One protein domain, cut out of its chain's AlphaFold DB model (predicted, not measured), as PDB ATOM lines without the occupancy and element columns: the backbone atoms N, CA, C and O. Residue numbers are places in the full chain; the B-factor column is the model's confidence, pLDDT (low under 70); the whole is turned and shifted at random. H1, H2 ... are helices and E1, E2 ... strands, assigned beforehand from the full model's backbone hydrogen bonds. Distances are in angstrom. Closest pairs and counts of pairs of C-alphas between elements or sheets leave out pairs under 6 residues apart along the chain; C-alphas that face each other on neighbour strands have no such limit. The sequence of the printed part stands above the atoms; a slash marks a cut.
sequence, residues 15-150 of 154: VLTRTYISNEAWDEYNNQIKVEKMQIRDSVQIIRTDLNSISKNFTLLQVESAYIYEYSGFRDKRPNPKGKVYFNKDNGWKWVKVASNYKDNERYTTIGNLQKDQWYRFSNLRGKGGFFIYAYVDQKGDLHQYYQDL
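Overview. This is residues 15 to 150 of the 154 residues of an uncharacterized protein of Nonlabens sp. MB-3u-79 (UniProt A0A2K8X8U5). One strongly twisted sheet of six strands, its strand lines turning by 98 degrees from edge to edge, runs through the domain; a separate two-stranded ribbon of E1 and E4 stands off near one end of the long strands E2 and E3, and the short helix H1 lies near their other end. The printed part has 136 residues, with one named helix and eight named strands in the order E1 E2 H1 E3 E4 E5 E6 E7 E8. Both sheets are antiparallel, the large one ordered E5 E3 E2 E6 E7 E8; the class is mostly strand, with 57 residues in named elements, under half. The whole is compact, radius of gyration of the C-alphas 15.1 A, spanning 49 by 32 by 30 A.

Arrangement. E1, residues 20 to 23, is the antiparallel neighbour of E4, residues 84 to 86; N 21 and O 85, 3.0 A apart, are within hydrogen-bond range. E2, residues 32 to 40, has antiparallel neighbours E3, residues 61 to 72 (N 35 and O 69, 2.8 A), and E6, residues 118 to 123 (N 36 and O 121, 2.9 A). H1, residues 51 to 56, with every O i to N i+4 pair within range, is on the sheet at a height of 8.1 A. E3 bends by 87 degrees at residue 66. Edge strand E5, residues 95 to 97, is antiparallel to E3 (N 96 and O 70, 2.8 A). E6, E7, residues 131 to 137, and E8, residues 143 to 149, form a meander, each strand the antiparallel neighbour of the one before, in two hairpins (N 120 and O 135, 2.8 A; N 134 and O 146, 2.8 A). The closest C-alphas of H1 and E8 are Ser 55 and Tyr 146, 6.7 A.

Along the chain. E1 begins at C-alpha 20 (-16.905, 44.780, 5.375). E2 spans 25.7 A, E3 24.6 A, E6 16.7 A, E7 19.8 A and E8 19.6 A, ending at C-alpha 149 (-26.925, 36.020, -11.480).

Size, cuts and confidence. The C-alphas farthest apart, Ile 47 and Lys 77, are 49.0 A apart. The printed part has no cut; links E3 to E4 and E5 to E6 are long. Confidence is under 70 in residues 43 to 49, 75 to 82, 99 to 105 and 127 to 128.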
ATOM      1  N   VAL A  15     -18.313  36.955   1.535       92.88
ATOM      2  CA  VAL A  15     -18.864  37.291   2.849       92.88
ATOM      3  C   VAL A  15     -19.143  38.779   2.881       92.88
ATOM      4  O   VAL A  15     -18.218  39.588   2.879       92.88
ATOM      5  N   LEU A  16     -20.418  39.154   2.945       94.88
ATOM      6  CA  LEU A  16     -20.839  40.536   3.138       94.88
ATOM      7  C   LEU A  16     -21.387  40.726   4.552       94.88
ATOM      8  O   LEU A  16     -22.224  39.968   5.035       94.88
ATOM      9  N   THR A  17     -20.926  41.784   5.202       95.31
ATOM     10  CA  THR A  17     -21.454  42.276   6.472       95.31
ATOM     11  C   THR A  17     -21.760  43.763   6.344       95.31
ATOM     12  O   THR A  17     -21.450  44.405   5.344       95.31
ATOM     13  N   ARG A  18     -22.305  44.367   7.399       95.50
ATOM     14  CA  ARG A  18     -22.516  45.823   7.441       95.50
ATOM     15  C   ARG A  18     -21.239  46.655   7.443       95.50
ATOM     16  O   ARG A  18     -21.307  47.860   7.211       95.50
ATOM     17  N   THR A  19     -20.109  46.041   7.774       95.69
ATOM     18  CA  THR A  19     -18.846  46.751   8.018       95.69
ATOM     19  C   THR A  19     -17.763  46.392   7.016       95.69
ATOM     20  O   THR A  19     -16.831  47.172   6.839       95.69
ATOM     21  N   TYR A  20     -17.871  45.235   6.363       94.75
ATOM     22  CA  TYR A  20     -16.905  44.780   5.375       94.75
ATOM     23  C   TYR A  20     -17.510  43.802   4.374       94.75
ATOM     24  O   TYR A  20     -18.530  43.165   4.652       94.75
ATOM     25  N   ILE A  21     -16.797  43.623   3.270       94.12
ATOM     26  CA  ILE A  21     -16.949  42.508   2.339       94.12
ATOM     27  C   ILE A  21     -15.612  41.770   2.191       94.12
ATOM     28  O   ILE A  21     -14.551  42.389   2.244       94.12
ATOM     29  N   SER A  22     -15.643  40.456   2.022       92.19
ATOM     30  CA  SER A  22     -14.515  39.671   1.522       92.19
ATOM     31  C   SER A  22     -14.982  38.795   0.376       92.19
ATOM     32  O   SER A  22     -16.151  38.423   0.317       92.19
ATOM     33  N   ASN A  23     -14.076  38.497  -0.542       89.75
ATOM     34  CA  ASN A  23     -14.362  37.692  -1.715       89.75
ATOM     35  C   ASN A  23     -13.097  36.929  -2.091       89.75
ATOM     36  O   ASN A  23     -12.092  37.532  -2.463       89.75
ATOM     37  N   GLU A  24     -13.142  35.610  -1.969       87.25
ATOM     38  CA  GLU A  24     -11.983  34.763  -2.256       87.25
ATOM     39  C   GLU A  24     -11.628  34.695  -3.739       87.25
ATOM     40  O   GLU A  24     -10.480  34.427  -4.088       87.25
ATOM     41  N   ALA A  25     -12.585  35.003  -4.618       82.44
ATOM     42  CA  ALA A  25     -12.350  35.082  -6.054       82.44
ATOM     43  C   ALA A  25     -11.628  36.374  -6.476       82.44
ATOM     44  O   ALA A  25     -11.448  36.598  -7.676       82.44
ATOM     45  N   TRP A  26     -11.267  37.248  -5.527       86.50
ATOM     46  CA  TRP A  26     -10.495  38.441  -5.835       86.50
ATOM     47  C   TRP A  26      -9.006  38.148  -6.020       86.50
ATOM     48  O   TRP A  26      -8.332  37.595  -5.148       86.50
ATOM     49  N   ASP A  27      -8.480  38.608  -7.152       82.06
ATOM     50  CA  ASP A  27      -7.074  38.506  -7.535       82.06
ATOM     51  C   ASP A  27      -6.561  39.831  -8.136       82.06
ATOM     52  O   ASP A  27      -7.228  40.867  -8.083       82.06
ATOM     53  N   GLU A  28      -5.338  39.827  -8.659       78.38
ATOM     54  CA  GLU A  28      -4.691  41.004  -9.254       78.38
ATOM     55  C   GLU A  28      -5.360  41.524 -10.540       78.38
ATOM     56  O   GLU A  28      -5.129  42.671 -10.924       78.38
ATOM     57  N   TYR A  29      -6.224  40.722 -11.164       77.94
ATOM     58  CA  TYR A  29      -6.978  41.043 -12.377       77.94
ATOM     59  C   TYR A  29      -8.486  41.178 -12.127       77.94
ATOM     60  O   TYR A  29      -9.238  41.613 -12.995       77.94
ATOM     61  N   ASN A  30      -8.976  40.780 -10.964       79.25
ATOM     62  CA  ASN A  30     -10.395  40.741 -10.675       79.25
ATOM     63  C   ASN A  30     -10.635  41.130  -9.222       79.25
ATOM     64  O   ASN A  30     -10.939  40.293  -8.392       79.25
ATOM     65  N   ASN A  31     -10.513  42.413  -8.908       84.56
ATOM     66  CA  ASN A  31     -10.732  42.966  -7.570       84.56
ATOM     67  C   ASN A  31     -11.529  44.268  -7.636       84.56
ATOM     68  O   ASN A  31     -11.180  45.291  -7.045       84.56
ATOM     69  N   GLN A  32     -12.589  44.233  -8.433       88.62
ATOM     70  CA  GLN A  32     -13.494  45.351  -8.586       88.62
ATOM     71  C   GLN A  32     -14.677  45.211  -7.637       88.62
ATOM     72  O   GLN A  32     -15.078  44.120  -7.223       88.62
ATOM     73  N   ILE A  33     -15.247  46.354  -7.289       92.00
ATOM     74  CA  ILE A  33     -16.491  46.430  -6.543       92.00
ATOM     75  C   ILE A  33     -17.155  47.754  -6.856       92.00
ATOM     76  O   ILE A  33     -16.509  48.801  -6.901       92.00
ATOM     77  N   LYS A  34     -18.464  47.712  -7.041       93.31
ATOM     78  CA  LYS A  34     -19.303  48.900  -7.072       93.31
ATOM     79  C   LYS A  34     -20.407  48.733  -6.041       93.31
ATOM     80  O   LYS A  34     -21.083  47.706  -6.037       93.31
ATOM     81  N   VAL A  35     -20.553  49.731  -5.177       95.19
ATOM     82  CA  VAL A  35     -21.537  49.803  -4.097       95.19
ATOM     83  C   VAL A  35     -22.481  50.955  -4.395       95.19
ATOM     84  O   VAL A  35     -22.068  52.108  -4.511       95.19
ATOM     85  N   GLU A  36     -23.759  50.637  -4.519       94.62
ATOM     86  CA  GLU A  36     -24.819  51.593  -4.820       94.62
ATOM     87  C   GLU A  36     -25.844  51.559  -3.698       94.62
ATOM     88  O   GLU A  36     -26.308  50.482  -3.319       94.62
ATOM     89  N   LYS A  37     -26.215  52.728  -3.175       94.12
ATOM     90  CA  LYS A  37     -27.399  52.822  -2.325       94.12
ATOM     91  C   LYS A  37     -28.634  52.768  -3.218       94.12
ATOM     92  O   LYS A  37     -28.664  53.365  -4.295       94.12
ATOM     93  N   MET A  38     -29.641  52.034  -2.777       92.12
ATOM     94  CA  MET A  38     -30.876  51.818  -3.514       92.12
ATOM     95  C   MET A  38     -32.057  52.356  -2.710       92.12
ATOM     96  O   MET A  38     -32.091  52.235  -1.485       92.12
ATOM     97  N   GLN A  39     -33.047  52.883  -3.414       88.69
ATOM     98  CA  GLN A  39     -34.329  53.321  -2.874       88.69
ATOM     99  C   GLN A  39     -35.471  52.661  -3.650       88.69
ATOM    100  O   GLN A  39     -35.290  52.218  -4.785       88.69
ATOM    101  N   ILE A  40     -36.654  52.595  -3.049       86.25
ATOM    102  CA  ILE A  40     -37.852  52.087  -3.725       86.25
ATOM    103  C   ILE A  40     -38.267  53.099  -4.805       86.25
ATOM    104  O   ILE A  40     -38.252  54.305  -4.560       86.25
ATOM    105  N   ARG A  41     -38.593  52.614  -6.010       80.81
ATOM    106  CA  ARG A  41     -38.855  53.450  -7.194       80.81
ATOM    107  C   ARG A  41     -40.050  54.386  -7.023       80.81
ATOM    108  O   ARG A  41     -39.947  55.549  -7.393       80.81
ATOM    109  N   ASP A  42     -41.123  53.894  -6.406       71.81
ATOM    110  CA  ASP A  42     -42.359  54.646  -6.198       71.81
ATOM    111  C   ASP A  42     -42.772  54.620  -4.727       71.81
ATOM    112  O   ASP A  42     -43.130  53.575  -4.179       71.81
ATOM    113  N   SER A  43     -42.801  55.795  -4.095       57.50
ATOM    114  CA  SER A  43     -43.215  55.939  -2.696       57.50
ATOM    115  C   SER A  43     -44.676  55.549  -2.436       57.50
ATOM    116  O   SER A  43     -45.053  55.261  -1.305       57.50
ATOM    117  N   VAL A  44     -45.500  55.466  -3.486       50.19
ATOM    118  CA  VAL A  44     -46.912  55.059  -3.418       50.19
ATOM    119  C   VAL A  44     -47.073  53.527  -3.385       50.19
ATOM    120  O   VAL A  44     -48.026  53.026  -2.791       50.19
ATOM    121  N   GLN A  45     -46.115  52.756  -3.921       51.53
ATOM    122  CA  GLN A  45     -46.089  51.285  -3.788       51.53
ATOM    123  C   GLN A  45     -45.616  50.815  -2.395       51.53
ATOM    124  O   GLN A  45     -45.781  49.643  -2.037       51.53
ATOM    125  N   ILE A  46     -45.074  51.729  -1.576       50.47
ATOM    126  CA  ILE A  46     -44.545  51.459  -0.226       50.47
ATOM    127  C   ILE A  46     -45.628  50.942   0.726       50.47
ATOM    128  O   ILE A  46     -45.325  50.162   1.621       50.47
ATOM    129  N   ILE A  47     -46.900  51.290   0.511       50.41
ATOM    130  CA  ILE A  47     -47.982  50.921   1.439       50.41
ATOM    131  C   ILE A  47     -48.201  49.391   1.496       50.41
ATOM    132  O   ILE A  47     -48.849  48.901   2.420       50.41
ATOM    133  N   ARG A  48     -47.666  48.603   0.547       50.09
ATOM    134  CA  ARG A  48     -47.908  47.145   0.487       50.09
ATOM    135  C   ARG A  48     -46.711  46.256   0.165       50.09
ATOM    136  O   ARG A  48     -46.878  45.039   0.154       50.09
ATOM    137  N   THR A  49     -45.534  46.808  -0.112       59.19
ATOM    138  CA  THR A  49     -44.412  45.972  -0.557       59.19
ATOM    139  C   THR A  49     -43.596  45.513   0.647       59.19
ATOM    140  O   THR A  49     -42.783  46.263   1.179       59.19
ATOM    141  N   ASP A  50     -43.831  44.282   1.097       70.62
ATOM    142  CA  ASP A  50     -42.986  43.645   2.105       70.62
ATOM    143  C   ASP A  50     -41.596  43.293   1.536       70.62
ATOM    144  O   ASP A  50     -41.379  43.247   0.319       70.62
ATOM    145  N   LEU A  51     -40.626  43.033   2.419       70.44
ATOM    146  CA  LEU A  51     -39.261  42.648   2.026       70.44
ATOM    147  C   LEU A  51     -39.252  41.428   1.092       70.44
ATOM    148  O   LEU A  51     -38.443  41.361   0.165       70.44
ATOM    149  N   ASN A  52     -40.194  40.502   1.292       73.06
ATOM    150  CA  ASN A  52     -40.348  39.317   0.454       73.06
ATOM    151  C   ASN A  52     -40.670  39.693  -0.996       73.06
ATOM    152  O   ASN A  52     -40.107  39.111  -1.920       73.06
ATOM    153  N   SER A  53     -41.540  40.674  -1.216       73.25
ATOM    154  CA  SER A  53     -41.919  41.127  -2.554       73.25
ATOM    155  C   SER A  53     -40.756  41.811  -3.274       73.25
ATOM    156  O   SER A  53     -40.517  41.526  -4.447       73.25
ATOM    157  N   ILE A  54     -39.969  42.632  -2.566       75.94
ATOM    158  CA  ILE A  54     -38.760  43.264  -3.130       75.94
ATOM    159  C   ILE A  54     -37.710  42.209  -3.484       75.94
ATOM    160  O   ILE A  54     -37.149  42.246  -4.576       75.94
ATOM    161  N   SER A  55     -37.483  41.233  -2.600       72.44
ATOM    162  CA  SER A  55     -36.515  40.156  -2.846       72.44
ATOM    163  C   SER A  55     -36.848  39.293  -4.067       72.44
ATOM    164  O   SER A  55     -35.955  38.716  -4.681       72.44
ATOM    165  N   LYS A  56     -38.133  39.230  -4.440       77.56
ATOM    166  CA  LYS A  56     -38.620  38.533  -5.636       77.56
ATOM    167  C   LYS A  56     -38.571  39.400  -6.891       77.56
ATOM    168  O   LYS A  56     -38.600  38.859  -7.993       77.56
ATOM    169  N   ASN A  57     -38.521  40.726  -6.752       81.06
ATOM    170  CA  ASN A  57     -38.511  41.647  -7.880       81.06
ATOM    171  C   ASN A  57     -37.677  42.911  -7.604       81.06
ATOM    172  O   ASN A  57     -38.199  43.967  -7.240       81.06
ATOM    173  N   PHE A  58     -36.374  42.838  -7.884       84.19
ATOM    174  CA  PHE A  58     -35.457  43.971  -7.717       84.19
ATOM    175  C   PHE A  58     -35.712  45.150  -8.671       84.19
ATOM    176  O   PHE A  58     -35.099  46.199  -8.493       84.19
ATOM    177  N   THR A  59     -36.618  45.035  -9.655       83.06
ATOM    178  CA  THR A  59     -36.997  46.174 -10.525       83.06
ATOM    179  C   THR A  59     -37.775  47.263  -9.776       83.06
ATOM    180  O   THR A  59     -37.882  48.392 -10.259       83.06
ATOM    181  N   LEU A  60     -38.264  46.939  -8.573       84.06
ATOM    182  CA  LEU A  60     -38.859  47.878  -7.621       84.06
ATOM    183  C   LEU A  60     -37.815  48.787  -6.950       84.06
ATOM    184  O   LEU A  60     -38.183  49.781  -6.324       84.06
ATOM    185  N   LEU A  61     -36.523  48.466  -7.073       88.19
ATOM    186  CA  LEU A  61     -35.416  49.271  -6.569       88.19
ATOM    187  C   LEU A  61     -34.818  50.134  -7.684       88.19
ATOM    188  O   LEU A  61     -34.594  49.678  -8.804       88.19
ATOM    189  N   GLN A  62     -34.471  51.368  -7.342       90.19
ATOM    190  CA  GLN A  62     -33.697  52.273  -8.184       90.19
ATOM    191  C   GLN A  62     -32.478  52.797  -7.425       90.19
ATOM    192  O   GLN A  62     -32.491  52.894  -6.200       90.19
ATOM    193  N   VAL A  63     -31.414  53.125  -8.155       89.06
ATOM    194  CA  VAL A  63     -30.191  53.677  -7.562       89.06
ATOM    195  C   VAL A  63     -30.474  55.083  -7.034       89.06
ATOM    196  O   VAL A  63     -31.034  55.923  -7.739       89.06
ATOM    197  N   GLU A  64     -30.052  55.353  -5.806       85.56
ATOM    198  CA  GLU A  64     -29.952  56.708  -5.280       85.56
ATOM    199  C   GLU A  64     -28.654  57.330  -5.814       85.56
ATOM    200  O   GLU A  64     -27.552  57.010  -5.366       85.56
ATOM    201  N   SER A  65     -28.773  58.200  -6.821       74.06
ATOM    202  CA  SER A  65     -27.639  58.702  -7.615       74.06
ATOM    203  C   SER A  65     -26.544  59.407  -6.804       74.06
ATOM    204  O   SER A  65     -25.403  59.479  -7.254       74.06
ATOM    205  N   ALA A  66     -26.859  59.900  -5.604       81.00
ATOM    206  CA  ALA A  66     -25.911  60.579  -4.724       81.00
ATOM    207  C   ALA A  66     -24.916  59.633  -4.019       81.00
ATOM    208  O   ALA A  66     -23.899  60.103  -3.495       81.00
ATOM    209  N   TYR A  67     -25.182  58.320  -4.000       85.62
ATOM    210  CA  TYR A  67     -24.364  57.328  -3.299       85.62
ATOM    211  C   TYR A  67     -24.016  56.163  -4.232       85.62
ATOM    212  O   TYR A  67     -24.641  55.100  -4.232       85.62
ATOM    213  N   ILE A  68     -22.976  56.384  -5.032       91.12
ATOM    214  CA  ILE A  68     -22.367  55.369  -5.885       91.12
ATOM    215  C   ILE A  68     -20.865  55.425  -5.653       91.12
ATOM    216  O   ILE A  68     -20.232  56.443  -5.935       91.12
ATOM    217  N   TYR A  69     -20.298  54.335  -5.152       91.50
ATOM    218  CA  TYR A  69     -18.865  54.216  -4.921       91.50
ATOM    219  C   TYR A  69     -18.320  53.009  -5.658       91.50
ATOM    220  O   TYR A  69     -18.908  51.930  -5.619       91.50
ATOM    221  N   GLU A  70     -17.183  53.183  -6.314       91.06
ATOM    222  CA  GLU A  70     -16.482  52.101  -6.989       91.06
ATOM    223  C   GLU A  70     -15.043  51.991  -6.509       91.06
ATOM    224  O   GLU A  70     -14.406  52.972  -6.126       91.06
ATOM    225  N   TYR A  71     -14.516  50.779  -6.574       89.00
ATOM    226  CA  TYR A  71     -13.096  50.512  -6.518       89.00
ATOM    227  C   TYR A  71     -12.725  49.572  -7.663       89.00
ATOM    228  O   TYR A  71     -13.470  48.650  -8.004       89.00
ATOM    229  N   SER A  72     -11.558  49.817  -8.257       83.88
ATOM    230  CA  SER A  72     -10.969  48.951  -9.270       83.88
ATOM    231  C   SER A  72      -9.468  48.890  -9.053       83.88
ATOM    232  O   SER A  72      -8.763  49.869  -9.314       83.88
ATOM    233  N   GLY A  73      -8.978  47.740  -8.589       75.25
ATOM    234  CA  GLY A  73      -7.563  47.575  -8.269       75.25
ATOM    235  C   GLY A  73      -6.636  47.654  -9.479       75.25
ATOM    236  O   GLY A  73      -5.459  47.939  -9.303       75.25
ATOM    237  N   PHE A  74      -7.157  47.548 -10.708       70.12
ATOM    238  CA  PHE A  74      -6.409  47.867 -11.931       70.12
ATOM    239  C   PHE A  74      -5.853  49.295 -11.960       70.12
ATOM    240  O   PHE A  74      -4.863  49.562 -12.638       70.12
ATOM    241  N   ARG A  75      -6.508  50.239 -11.272       65.50
ATOM    242  CA  ARG A  75      -6.068  51.641 -11.217       65.50
ATOM    243  C   ARG A  75      -4.977  51.873 -10.167       65.50
ATOM    244  O   ARG A  75      -4.356  52.937 -10.181       65.50
ATOM    245  N   ASP A  76      -4.717  50.896  -9.297       65.75
ATOM    246  CA  ASP A  76      -3.749  50.997  -8.211       65.75
ATOM    247  C   ASP A  76      -2.502  50.151  -8.494       65.75
ATOM    248  O   ASP A  76      -2.569  49.000  -8.902       65.75
ATOM    249  N   LYS A  77      -1.315  50.700  -8.209       59.25
ATOM    250  CA  LYS A  77      -0.027  50.003  -8.415       59.25
ATOM    251  C   LYS A  77       0.242  48.867  -7.412       59.25
ATOM    252  O   LYS A  77       1.307  48.259  -7.466       59.25
ATOM    253  N   ARG A  78      -0.655  48.640  -6.445       57.00
ATOM    254  CA  ARG A  78      -0.517  47.646  -5.365       57.00
ATOM    255  C   ARG A  78      -1.887  47.110  -4.933       57.00
ATOM    256  O   ARG A  78      -2.326  47.425  -3.825       57.00
ATOM    257  N   PRO A  79      -2.591  46.336  -5.769       59.19
ATOM    258  CA  PRO A  79      -3.770  45.641  -5.289       59.19
ATOM    259  C   PRO A  79      -3.330  44.635  -4.218       59.19
ATOM    260  O   PRO A  79      -2.497  43.772  -4.482       59.19
ATOM    261  N   ASN A  80      -3.868  44.740  -3.003       63.78
ATOM    262  CA  ASN A  80      -3.892  43.609  -2.079       63.78
ATOM    263  C   ASN A  80      -5.311  43.023  -2.128       63.78
ATOM    264  O   ASN A  80      -6.168  43.445  -1.350       63.78
ATOM    265  N   PRO A  81      -5.600  42.143  -3.106       65.25
ATOM    266  CA  PRO A  81      -6.961  41.705  -3.408       65.25
ATOM    267  C   PRO A  81      -7.527  40.748  -2.353       65.25
ATOM    268  O   PRO A  81      -8.725  40.489  -2.346       65.25
ATOM    269  N   LYS A  82      -6.682  40.229  -1.452       67.00
ATOM    270  CA  LYS A  82      -7.073  39.223  -0.467       67.00
ATOM    271  C   LYS A  82      -7.392  39.851   0.885       67.00
ATOM    272  O   LYS A  82      -6.637  40.666   1.412       67.00
ATOM    273  N   GLY A  83      -8.493  39.397   1.476       81.75
ATOM    274  CA  GLY A  83      -8.909  39.751   2.829       81.75
ATOM    275  C   GLY A  83     -10.205  40.554   2.884       81.75
ATOM    276  O   GLY A  83     -11.034  40.525   1.976       81.75
ATOM    277  N   LYS A  84     -10.403  41.237   4.014       89.94
ATOM    278  CA  LYS A  84     -11.616  42.005   4.307       89.94
ATOM    279  C   LYS A  84     -11.449  43.455   3.872       89.94
ATOM    280  O   LYS A  84     -10.582  44.164   4.382       89.94
ATOM    281  N   VAL A  85     -12.349  43.907   3.011       91.12
ATOM    282  CA  VAL A  85     -12.504  45.307   2.622       91.12
ATOM    283  C   VAL A  85     -13.535  45.932   3.537       91.12
ATOM    284  O   VAL A  85     -14.738  45.751   3.375       91.12
ATOM    285  N   TYR A  86     -13.044  46.646   4.538       93.56
ATOM    286  CA  TYR A  86     -13.865  47.395   5.476       93.56
ATOM    287  C   TYR A  86     -14.342  48.711   4.862       93.56
ATOM    288  O   TYR A  86     -13.563  49.455   4.270       93.56
ATOM    289  N   PHE A  87     -15.612  49.038   5.055       94.56
ATOM    290  CA  PHE A  87     -16.206  50.252   4.498       94.56
ATOM    291  C   PHE A  87     -15.894  51.506   5.325       94.56
ATOM    292  O   PHE A  87     -15.968  52.623   4.815       94.56
ATOM    293  N   ASN A  88     -15.537  51.334   6.602       94.88
ATOM    294  CA  ASN A  88     -15.394  52.405   7.594       94.88
ATOM    295  C   ASN A  88     -13.965  52.627   8.117       94.88
ATOM    296  O   ASN A  88     -13.789  53.381   9.071       94.88
ATOM    297  N   LYS A  89     -12.953  51.974   7.542       91.56
ATOM    298  CA  LYS A  89     -11.545  52.235   7.870       91.56
ATOM    299  C   LYS A  89     -10.666  52.112   6.635       91.56
ATOM    300  O   LYS A  89     -10.963  51.305   5.756       91.56
ATOM    301  N   ASP A  90      -9.568  52.865   6.617       89.56
ATOM    302  CA  ASP A  90      -8.567  52.751   5.558       89.56
ATOM    303  C   ASP A  90      -7.916  51.363   5.617       89.56
ATOM    304  O   ASP A  90      -7.335  50.959   6.624       89.56
ATOM    305  N   ASN A  91      -8.062  50.617   4.533       84.88
ATOM    306  CA  ASN A  91      -7.471  49.297   4.325       84.88
ATOM    307  C   ASN A  91      -6.700  49.247   2.995       84.88
ATOM    308  O   ASN A  91      -6.463  48.172   2.451       84.88
ATOM    309  N   GLY A  92      -6.326  50.418   2.467       83.88
ATOM    310  CA  GLY A  92      -5.649  50.559   1.182       83.88
ATOM    311  C   GLY A  92      -6.592  50.705  -0.013       83.88
ATOM    312  O   GLY A  92      -6.133  51.138  -1.066       83.88
ATOM    313  N   TRP A  93      -7.894  50.434   0.139       85.81
ATOM    314  CA  TRP A  93      -8.871  50.598  -0.938       85.81
ATOM    315  C   TRP A  93      -9.275  52.066  -1.063       85.81
ATOM    316  O   TRP A  93      -9.823  52.665  -0.135       85.81
ATOM    317  N   LYS A  94      -8.971  52.667  -2.217       87.25
ATOM    318  CA  LYS A  94      -9.308  54.062  -2.522       87.25
ATOM    319  C   LYS A  94     -10.562  54.104  -3.384       87.25
ATOM    320  O   LYS A  94     -10.514  53.926  -4.598       87.25
ATOM    321  N   TRP A  95     -11.689  54.316  -2.725       88.69
ATOM    322  CA  TRP A  95     -12.998  54.427  -3.344       88.69
ATOM    323  C   TRP A  95     -13.082  55.686  -4.192       88.69
ATOM    324  O   TRP A  95     -12.610  56.747  -3.793       88.69
ATOM    325  N   VAL A  96     -13.729  55.581  -5.339       88.62
ATOM    326  CA  VAL A  96     -14.080  56.720  -6.179       88.62
ATOM    327  C   VAL A  96     -15.582  56.898  -6.092       88.62
ATOM    328  O   VAL A  96     -16.338  55.949  -6.312       88.62
ATOM    329  N   LYS A  97     -16.024  58.110  -5.760       88.12
ATOM    330  CA  LYS A  97     -17.442  58.446  -5.844       88.12
ATOM    331  C   LYS A  97     -17.793  58.669  -7.308       88.12
ATOM    332  O   LYS A  97     -17.293  59.597  -7.940       88.12
ATOM    333  N   VAL A  98     -18.659  57.824  -7.852       81.56
ATOM    334  CA  VAL A  98     -19.125  57.937  -9.235       81.56
ATOM    335  C   VAL A  98     -20.245  58.972  -9.259       81.56
ATOM    336  O   VAL A  98     -21.428  58.637  -9.298       81.56
ATOM    337  N   ALA A  99     -19.884  60.254  -9.171       66.25
ATOM    338  CA  ALA A  99     -20.809  61.310  -9.557       66.25
ATOM    339  C   ALA A  99     -21.135  61.138 -11.048       66.25
ATOM    340  O   ALA A  99     -20.290  60.706 -11.831       66.25
ATOM    341  N   SER A 100     -22.348  61.506 -11.462       52.75
ATOM    342  CA  SER A 100     -22.820  61.399 -12.853       52.75
ATOM    343  C   SER A 100     -21.946  62.133 -13.885       52.75
ATOM    344  O   SER A 100     -22.156  61.973 -15.082       52.75
ATOM    345  N   ASN A 101     -20.944  62.891 -13.433       49.84
ATOM    346  CA  ASN A 101     -19.927  63.528 -14.245       49.84
ATOM    347  C   ASN A 101     -18.547  63.078 -13.734       49.84
ATOM    348  O   ASN A 101     -18.099  63.543 -12.691       49.84
ATOM    349  N   TYR A 102     -17.867  62.214 -14.493       50.16
ATOM    350  CA  TYR A 102     -16.514  61.654 -14.274       50.16
ATOM    351  C   TYR A 102     -15.369  62.677 -14.056       50.16
ATOM    352  O   TYR A 102     -14.196  62.320 -14.140       50.16
ATOM    353  N   LYS A 103     -15.674  63.965 -13.862       51.41
ATOM    354  CA  LYS A 103     -14.687  65.049 -13.858       51.41
ATOM    355  C   LYS A 103     -13.963  65.220 -12.524       51.41
ATOM    356  O   LYS A 103     -12.801  65.606 -12.556       51.41
ATOM    357  N   ASP A 104     -14.571  64.826 -11.407       54.47
ATOM    358  CA  ASP A 104     -13.939  64.917 -10.089       54.47
ATOM    359  C   ASP A 104     -13.711  63.516  -9.518       54.47
ATOM    360  O   ASP A 104     -14.576  62.920  -8.880       54.47
ATOM    361  N   ASN A 105     -12.520  62.966  -9.774       65.44
ATOM    362  CA  ASN A 105     -12.045  61.704  -9.195       65.44
ATOM    363  C   ASN A 105     -11.685  61.887  -7.712       65.44
ATOM    364  O   ASN A 105     -10.546  61.640  -7.304       65.44
ATOM    365  N   GLU A 106     -12.633  62.356  -6.901       78.19
ATOM    366  CA  GLU A 106     -12.450  62.436  -5.461       78.19
ATOM    367  C   GLU A 106     -12.269  61.017  -4.912       78.19
ATOM    368  O   GLU A 106     -13.104  60.125  -5.113       78.19
ATOM    369  N   ARG A 107     -11.114  60.798  -4.279       84.69
ATOM    370  CA  ARG A 107     -10.732  59.509  -3.713       84.69
ATOM    371  C   ARG A 107     -11.020  59.507  -2.227       84.69
ATOM    372  O   ARG A 107     -10.491  60.326  -1.482       84.69
ATOM    373  N   TYR A 108     -11.783  58.520  -1.803       87.94
ATOM    374  CA  TYR A 108     -12.173  58.311  -0.425       87.94
ATOM    375  C   TYR A 108     -11.473  57.070   0.109       87.94
ATOM    376  O   TYR A 108     -11.363  56.049  -0.566       87.94
ATOM    377  N   THR A 109     -11.001  57.131   1.345       88.44
ATOM    378  CA  THR A 109     -10.430  55.961   2.028       88.44
ATOM    379  C   THR A 109     -11.506  55.096   2.686       88.44
ATOM    380  O   THR A 109     -11.244  53.954   3.049       88.44
ATOM    381  N   THR A 110     -12.725  55.628   2.816       92.62
ATOM    382  CA  THR A 110     -13.885  54.981   3.439       92.62
ATOM    383  C   THR A 110     -15.180  55.473   2.799       92.62
ATOM    384  O   THR A 110     -15.257  56.640   2.420       92.62
ATOM    385  N   ILE A 111     -16.218  54.637   2.780       92.69
ATOM    386  CA  ILE A 111     -17.580  55.000   2.335       92.69
ATOM    387  C   ILE A 111     -18.604  54.983   3.486       92.69
ATOM    388  O   ILE A 111     -19.775  55.315   3.293       92.69
ATOM    389  N   GLY A 112     -18.152  54.628   4.694       94.12
ATOM    390  CA  GLY A 112     -18.989  54.453   5.881       94.12
ATOM    391  C   GLY A 112     -19.643  53.070   5.939       94.12
ATOM    392  O   GLY A 112     -19.681  52.338   4.957       94.12
ATOM    393  N   ASN A 113     -20.146  52.684   7.113       95.88
ATOM    394  CA  ASN A 113     -20.874  51.420   7.269       95.88
ATOM    395  C   ASN A 113     -22.201  51.433   6.499       95.88
ATOM    396  O   ASN A 113     -22.802  52.489   6.298       95.88
ATOM    397  N   LEU A 114     -22.714  50.238   6.190       95.88
ATOM    398  CA  LEU A 114     -24.077  50.096   5.690       95.88
ATOM    399  C   LEU A 114     -25.075  50.555   6.767       95.88
ATOM    400  O   LEU A 114     -25.059  50.092   7.921       95.88
ATOM    401  N   GLN A 115     -25.916  51.509   6.378       95.62
ATOM    402  CA  GLN A 115     -26.888  52.176   7.234       95.62
ATOM    403  C   GLN A 115     -28.127  51.306   7.406       95.62
ATOM    404  O   GLN A 115     -28.458  50.529   6.520       95.62
ATOM    405  N   LYS A 116     -28.785  51.434   8.559       94.44
ATOM    406  CA  LYS A 116     -30.055  50.759   8.840       94.44
ATOM    407  C   LYS A 116     -31.165  51.270   7.929       94.44
ATOM    408  O   LYS A 116     -31.113  52.416   7.496       94.44
ATOM    409  N   ASP A 117     -32.162  50.417   7.735       91.31
ATOM    410  CA  ASP A 117     -33.345  50.660   6.913       91.31
ATOM    411  C   ASP A 117     -33.003  51.095   5.483       91.31
ATOM    412  O   ASP A 117     -33.570  52.029   4.922       91.31
ATOM    413  N   GLN A 118     -32.002  50.435   4.902       93.38
ATOM    414  CA  GLN A 118     -31.457  50.831   3.615       93.38
ATOM    415  C   GLN A 118     -31.122  49.624   2.747       93.38
ATOM    416  O   GLN A 118     -30.530  48.642   3.204       93.38
ATOM    417  N   TRP A 119     -31.465  49.747   1.465       94.12
ATOM    418  CA  TRP A 119     -31.057  48.823   0.418       94.12
ATOM    419  C   TRP A 119     -29.741  49.241  -0.233       94.12
ATOM    420  O   TRP A 119     -29.480  50.422  -0.465       94.12
ATOM    421  N   TYR A 120     -28.951  48.241  -0.597       95.75
ATOM    422  CA  TYR A 120     -27.700  48.376  -1.320       95.75
ATOM    423  C   TYR A 120     -27.630  47.355  -2.452       95.75
ATOM    424  O   TYR A 120     -28.160  46.248  -2.337       95.75
ATOM    425  N   ARG A 121     -26.935  47.714  -3.530       95.12
ATOM    426  CA  ARG A 121     -26.542  46.794  -4.597       95.12
ATOM    427  C   ARG A 121     -25.025  46.766  -4.703       95.12
ATOM    428  O   ARG A 121     -24.383  47.808  -4.818       95.12
ATOM    429  N   PHE A 122     -24.475  45.561  -4.705       95.06
ATOM    430  CA  PHE A 122     -23.068  45.293  -4.954       95.06
ATOM    431  C   PHE A 122     -22.918  44.635  -6.321       95.06
ATOM    432  O   PHE A 122     -23.624  43.676  -6.635       95.06
ATOM    433  N   SER A 123     -21.998  45.148  -7.132       92.62
ATOM    434  CA  SER A 123     -21.695  44.626  -8.467       92.62
ATOM    435  C   SER A 123     -20.190  44.616  -8.733       92.62
ATOM    436  O   SER A 123     -19.400  45.052  -7.893       92.62
ATOM    437  N   ASN A 124     -19.793  44.066  -9.885       89.81
ATOM    438  CA  ASN A 124     -18.398  43.853 -10.299       89.81
ATOM    439  C   ASN A 124     -17.580  42.951  -9.362       89.81
ATOM    440  O   ASN A 124     -16.360  42.925  -9.437       89.81
ATOM    441  N   LEU A 125     -18.250  42.159  -8.521       88.31
ATOM    442  CA  LEU A 125     -17.601  41.251  -7.571       88.31
ATOM    443  C   LEU A 125     -16.945  40.037  -8.255       88.31
ATOM    444  O   LEU A 125     -16.134  39.346  -7.651       88.31
ATOM    445  N   ARG A 126     -17.306  39.734  -9.503       83.19
ATOM    446  CA  ARG A 126     -16.769  38.605 -10.273       83.19
ATOM    447  C   ARG A 126     -16.320  39.101 -11.648       83.19
ATOM    448  O   ARG A 126     -16.993  39.949 -12.229       83.19
ATOM    449  N   GLY A 127     -15.257  38.509 -12.199       69.19
ATOM    450  CA  GLY A 127     -14.638  38.972 -13.451       69.19
ATOM    451  C   GLY A 127     -15.536  38.891 -14.689       69.19
ATOM    452  O   GLY A 127     -15.334  39.616 -15.656       69.19
ATOM    453  N   LYS A 128     -16.578  38.051 -14.655       66.00
ATOM    454  CA  LYS A 128     -17.675  38.085 -15.629       66.00
ATOM    455  C   LYS A 128     -18.841  38.825 -14.976       66.00
ATOM    456  O   LYS A 128     -19.385  38.314 -13.997       66.00
ATOM    457  N   GLY A 129     -19.199  40.003 -15.492       70.44
ATOM    458  CA  GLY A 129     -20.307  40.824 -14.988       70.44
ATOM    459  C   GLY A 129     -21.658  40.090 -14.943       70.44
ATOM    460  O   GLY A 129     -21.772  38.939 -15.353       70.44
ATOM    461  N   GLY A 130     -22.698  40.752 -14.433       82.75
ATOM    462  CA  GLY A 130     -24.044  40.167 -14.333       82.75
ATOM    463  C   GLY A 130     -24.325  39.396 -13.040       82.75
ATOM    464  O   GLY A 130     -25.425  38.879 -12.888       82.75
ATOM    465  N   PHE A 131     -23.375  39.356 -12.099       88.56
ATOM    466  CA  PHE A 131     -23.618  38.927 -10.721       88.56
ATOM    467  C   PHE A 131     -23.819  40.141  -9.807       88.56
ATOM    468  O   PHE A 131     -22.975  41.045  -9.774       88.56
ATOM    469  N   PHE A 132     -24.915  40.133  -9.051       90.94
ATOM    470  CA  PHE A 132     -25.305  41.180  -8.116       90.94
ATOM    471  C   PHE A 132     -25.613  40.591  -6.741       90.94
ATOM    472  O   PHE A 132     -26.247  39.539  -6.632       90.94
ATOM    473  N   ILE A 133     -25.219  41.314  -5.693       93.44
ATOM    474  CA  ILE A 133     -25.726  41.092  -4.335       93.44
ATOM    475  C   ILE A 133     -26.595  42.288  -3.978       93.44
ATOM    476  O   ILE A 133     -26.109  43.417  -3.909       93.44
ATOM    477  N   TYR A 134     -27.874  42.037  -3.747       93.25
ATOM    478  CA  TYR A 134     -28.774  42.993  -3.125       93.25
ATOM    479  C   TYR A 134     -28.746  42.761  -1.623       93.25
ATOM    480  O   TYR A 134     -28.899  41.632  -1.162       93.25
ATOM    481  N   ALA A 135     -28.536  43.823  -0.857       94.38
ATOM    482  CA  ALA A 135     -28.458  43.740   0.589       94.38
ATOM    483  C   ALA A 135     -29.400  44.752   1.235       94.38
ATOM    484  O   ALA A 135     -29.384  45.926   0.870       94.38
ATOM    485  N   TYR A 136     -30.191  44.305   2.203       93.69
ATOM    486  CA  TYR A 136     -31.008  45.171   3.045       93.69
ATOM    487  C   TYR A 136     -30.505  45.097   4.479       93.69
ATOM    488  O   TYR A 136     -30.353  44.007   5.031       93.69
ATOM    489  N   VAL A 137     -30.240  46.252   5.080       93.75
ATOM    490  CA  VAL A 137     -29.975  46.339   6.515       93.75
ATOM    491  C   VAL A 137     -31.275  46.712   7.200       93.75
ATOM    492  O   VAL A 137     -31.792  47.801   6.964       93.75
ATOM    493  N   ASP A 138     -31.791  45.850   8.062       89.69
ATOM    494  CA  ASP A 138     -33.044  46.142   8.752       89.69
ATOM    495  C   ASP A 138     -32.874  47.142   9.913       89.69
ATOM    496  O   ASP A 138     -31.784  47.643  10.218       89.69
ATOM    497  N   GLN A 139     -33.981  47.456  10.584       90.81
ATOM    498  CA  GLN A 139     -34.011  48.391  11.712       90.81
ATOM    499  C   GLN A 139     -33.229  47.892  12.941       90.81
ATOM    500  O   GLN A 139     -32.684  48.695  13.713       90.81
ATOM    501  N   LYS A 140     -33.118  46.572  13.129       92.44
ATOM    502  CA  LYS A 140     -32.281  45.978  14.184       92.44
ATOM    503  C   LYS A 140     -30.805  46.101  13.820       92.44
ATOM    504  O   LYS A 140     -29.964  46.331  14.690       92.44
ATOM    505  N   GLY A 141     -30.518  46.169  12.526       90.56
ATOM    506  CA  GLY A 141     -29.184  46.236  11.969       90.56
ATOM    507  C   GLY A 141     -28.679  44.869  11.540       90.56
ATOM    508  O   GLY A 141     -27.460  44.708  11.478       90.56
ATOM    509  N   ASP A 142     -29.582  43.931  11.263       91.81
ATOM    510  CA  ASP A 142     -29.262  42.648  10.655       91.81
ATOM    511  C   ASP A 142     -29.194  42.816   9.132       91.81
ATOM    512  O   ASP A 142     -29.917  43.624   8.541       91.81
ATOM    513  N   LEU A 143     -28.265  42.100   8.498       92.88
ATOM    514  CA  LEU A 143     -28.042  42.164   7.057       92.88
ATOM    515  C   LEU A 143     -28.735  40.988   6.366       92.88
ATOM    516  O   LEU A 143     -28.372  39.836   6.589       92.88
ATOM    517  N   HIS A 144     -29.652  41.299   5.459       91.19
ATOM    518  CA  HIS A 144     -30.343  40.339   4.603       91.19
ATOM    519  C   HIS A 144     -29.758  40.417   3.198       91.19
ATOM    520  O   HIS A 144     -29.674  41.508   2.636       91.19
ATOM    521  N   GLN A 145     -29.333  39.287   2.638       91.44
ATOM    522  CA  GLN A 145     -28.651  39.223   1.344       91.44
ATOM    523  C   GLN A 145     -29.473  38.430   0.335       91.44
ATOM    524  O   GLN A 145     -30.026  37.382   0.662       91.44
ATOM    525  N   TYR A 146     -29.488  38.907  -0.903       90.00
ATOM    526  CA  TYR A 146     -30.157  38.260  -2.017       90.00
ATOM    527  C   TYR A 146     -29.260  38.298  -3.249       90.00
ATOM    528  O   TYR A 146     -28.740  39.349  -3.630       90.00
ATOM    529  N   TYR A 147     -29.081  37.142  -3.873       88.56
ATOM    530  CA  TYR A 147     -28.170  36.968  -4.996       88.56
ATOM    531  C   TYR A 147     -28.948  36.969  -6.308       88.56
ATOM    532  O   TYR A 147     -29.980  36.310  -6.424       88.56
ATOM    533  N   GLN A 148     -28.436  37.683  -7.306       86.81
ATOM    534  CA  GLN A 148     -28.956  37.639  -8.667       86.81
ATOM    535  C   GLN A 148     -27.800  37.399  -9.635       86.81
ATOM    536  O   GLN A 148     -26.847  38.175  -9.675       86.81
ATOM    537  N   ASP A 149     -27.891  36.333 -10.429       86.69
ATOM    538  CA  ASP A 149     -26.925  36.020 -11.480       86.69
ATOM    539  C   ASP A 149     -27.628  35.995 -12.838       86.69
ATOM    540  O   ASP A 149     -28.309  35.035 -13.188       86.69
ATOM    541  N   LEU A 150     -27.469  37.068 -13.612       82.75
ATOM    542  CA  LEU A 150     -28.092  37.213 -14.929       82.75
ATOM    543  C   LEU A 150     -27.454  36.315 -15.999       82.75
ATOM    544  O   LEU A 150     -27.960  36.251 -17.117       82.75
TER     545      LEU A 150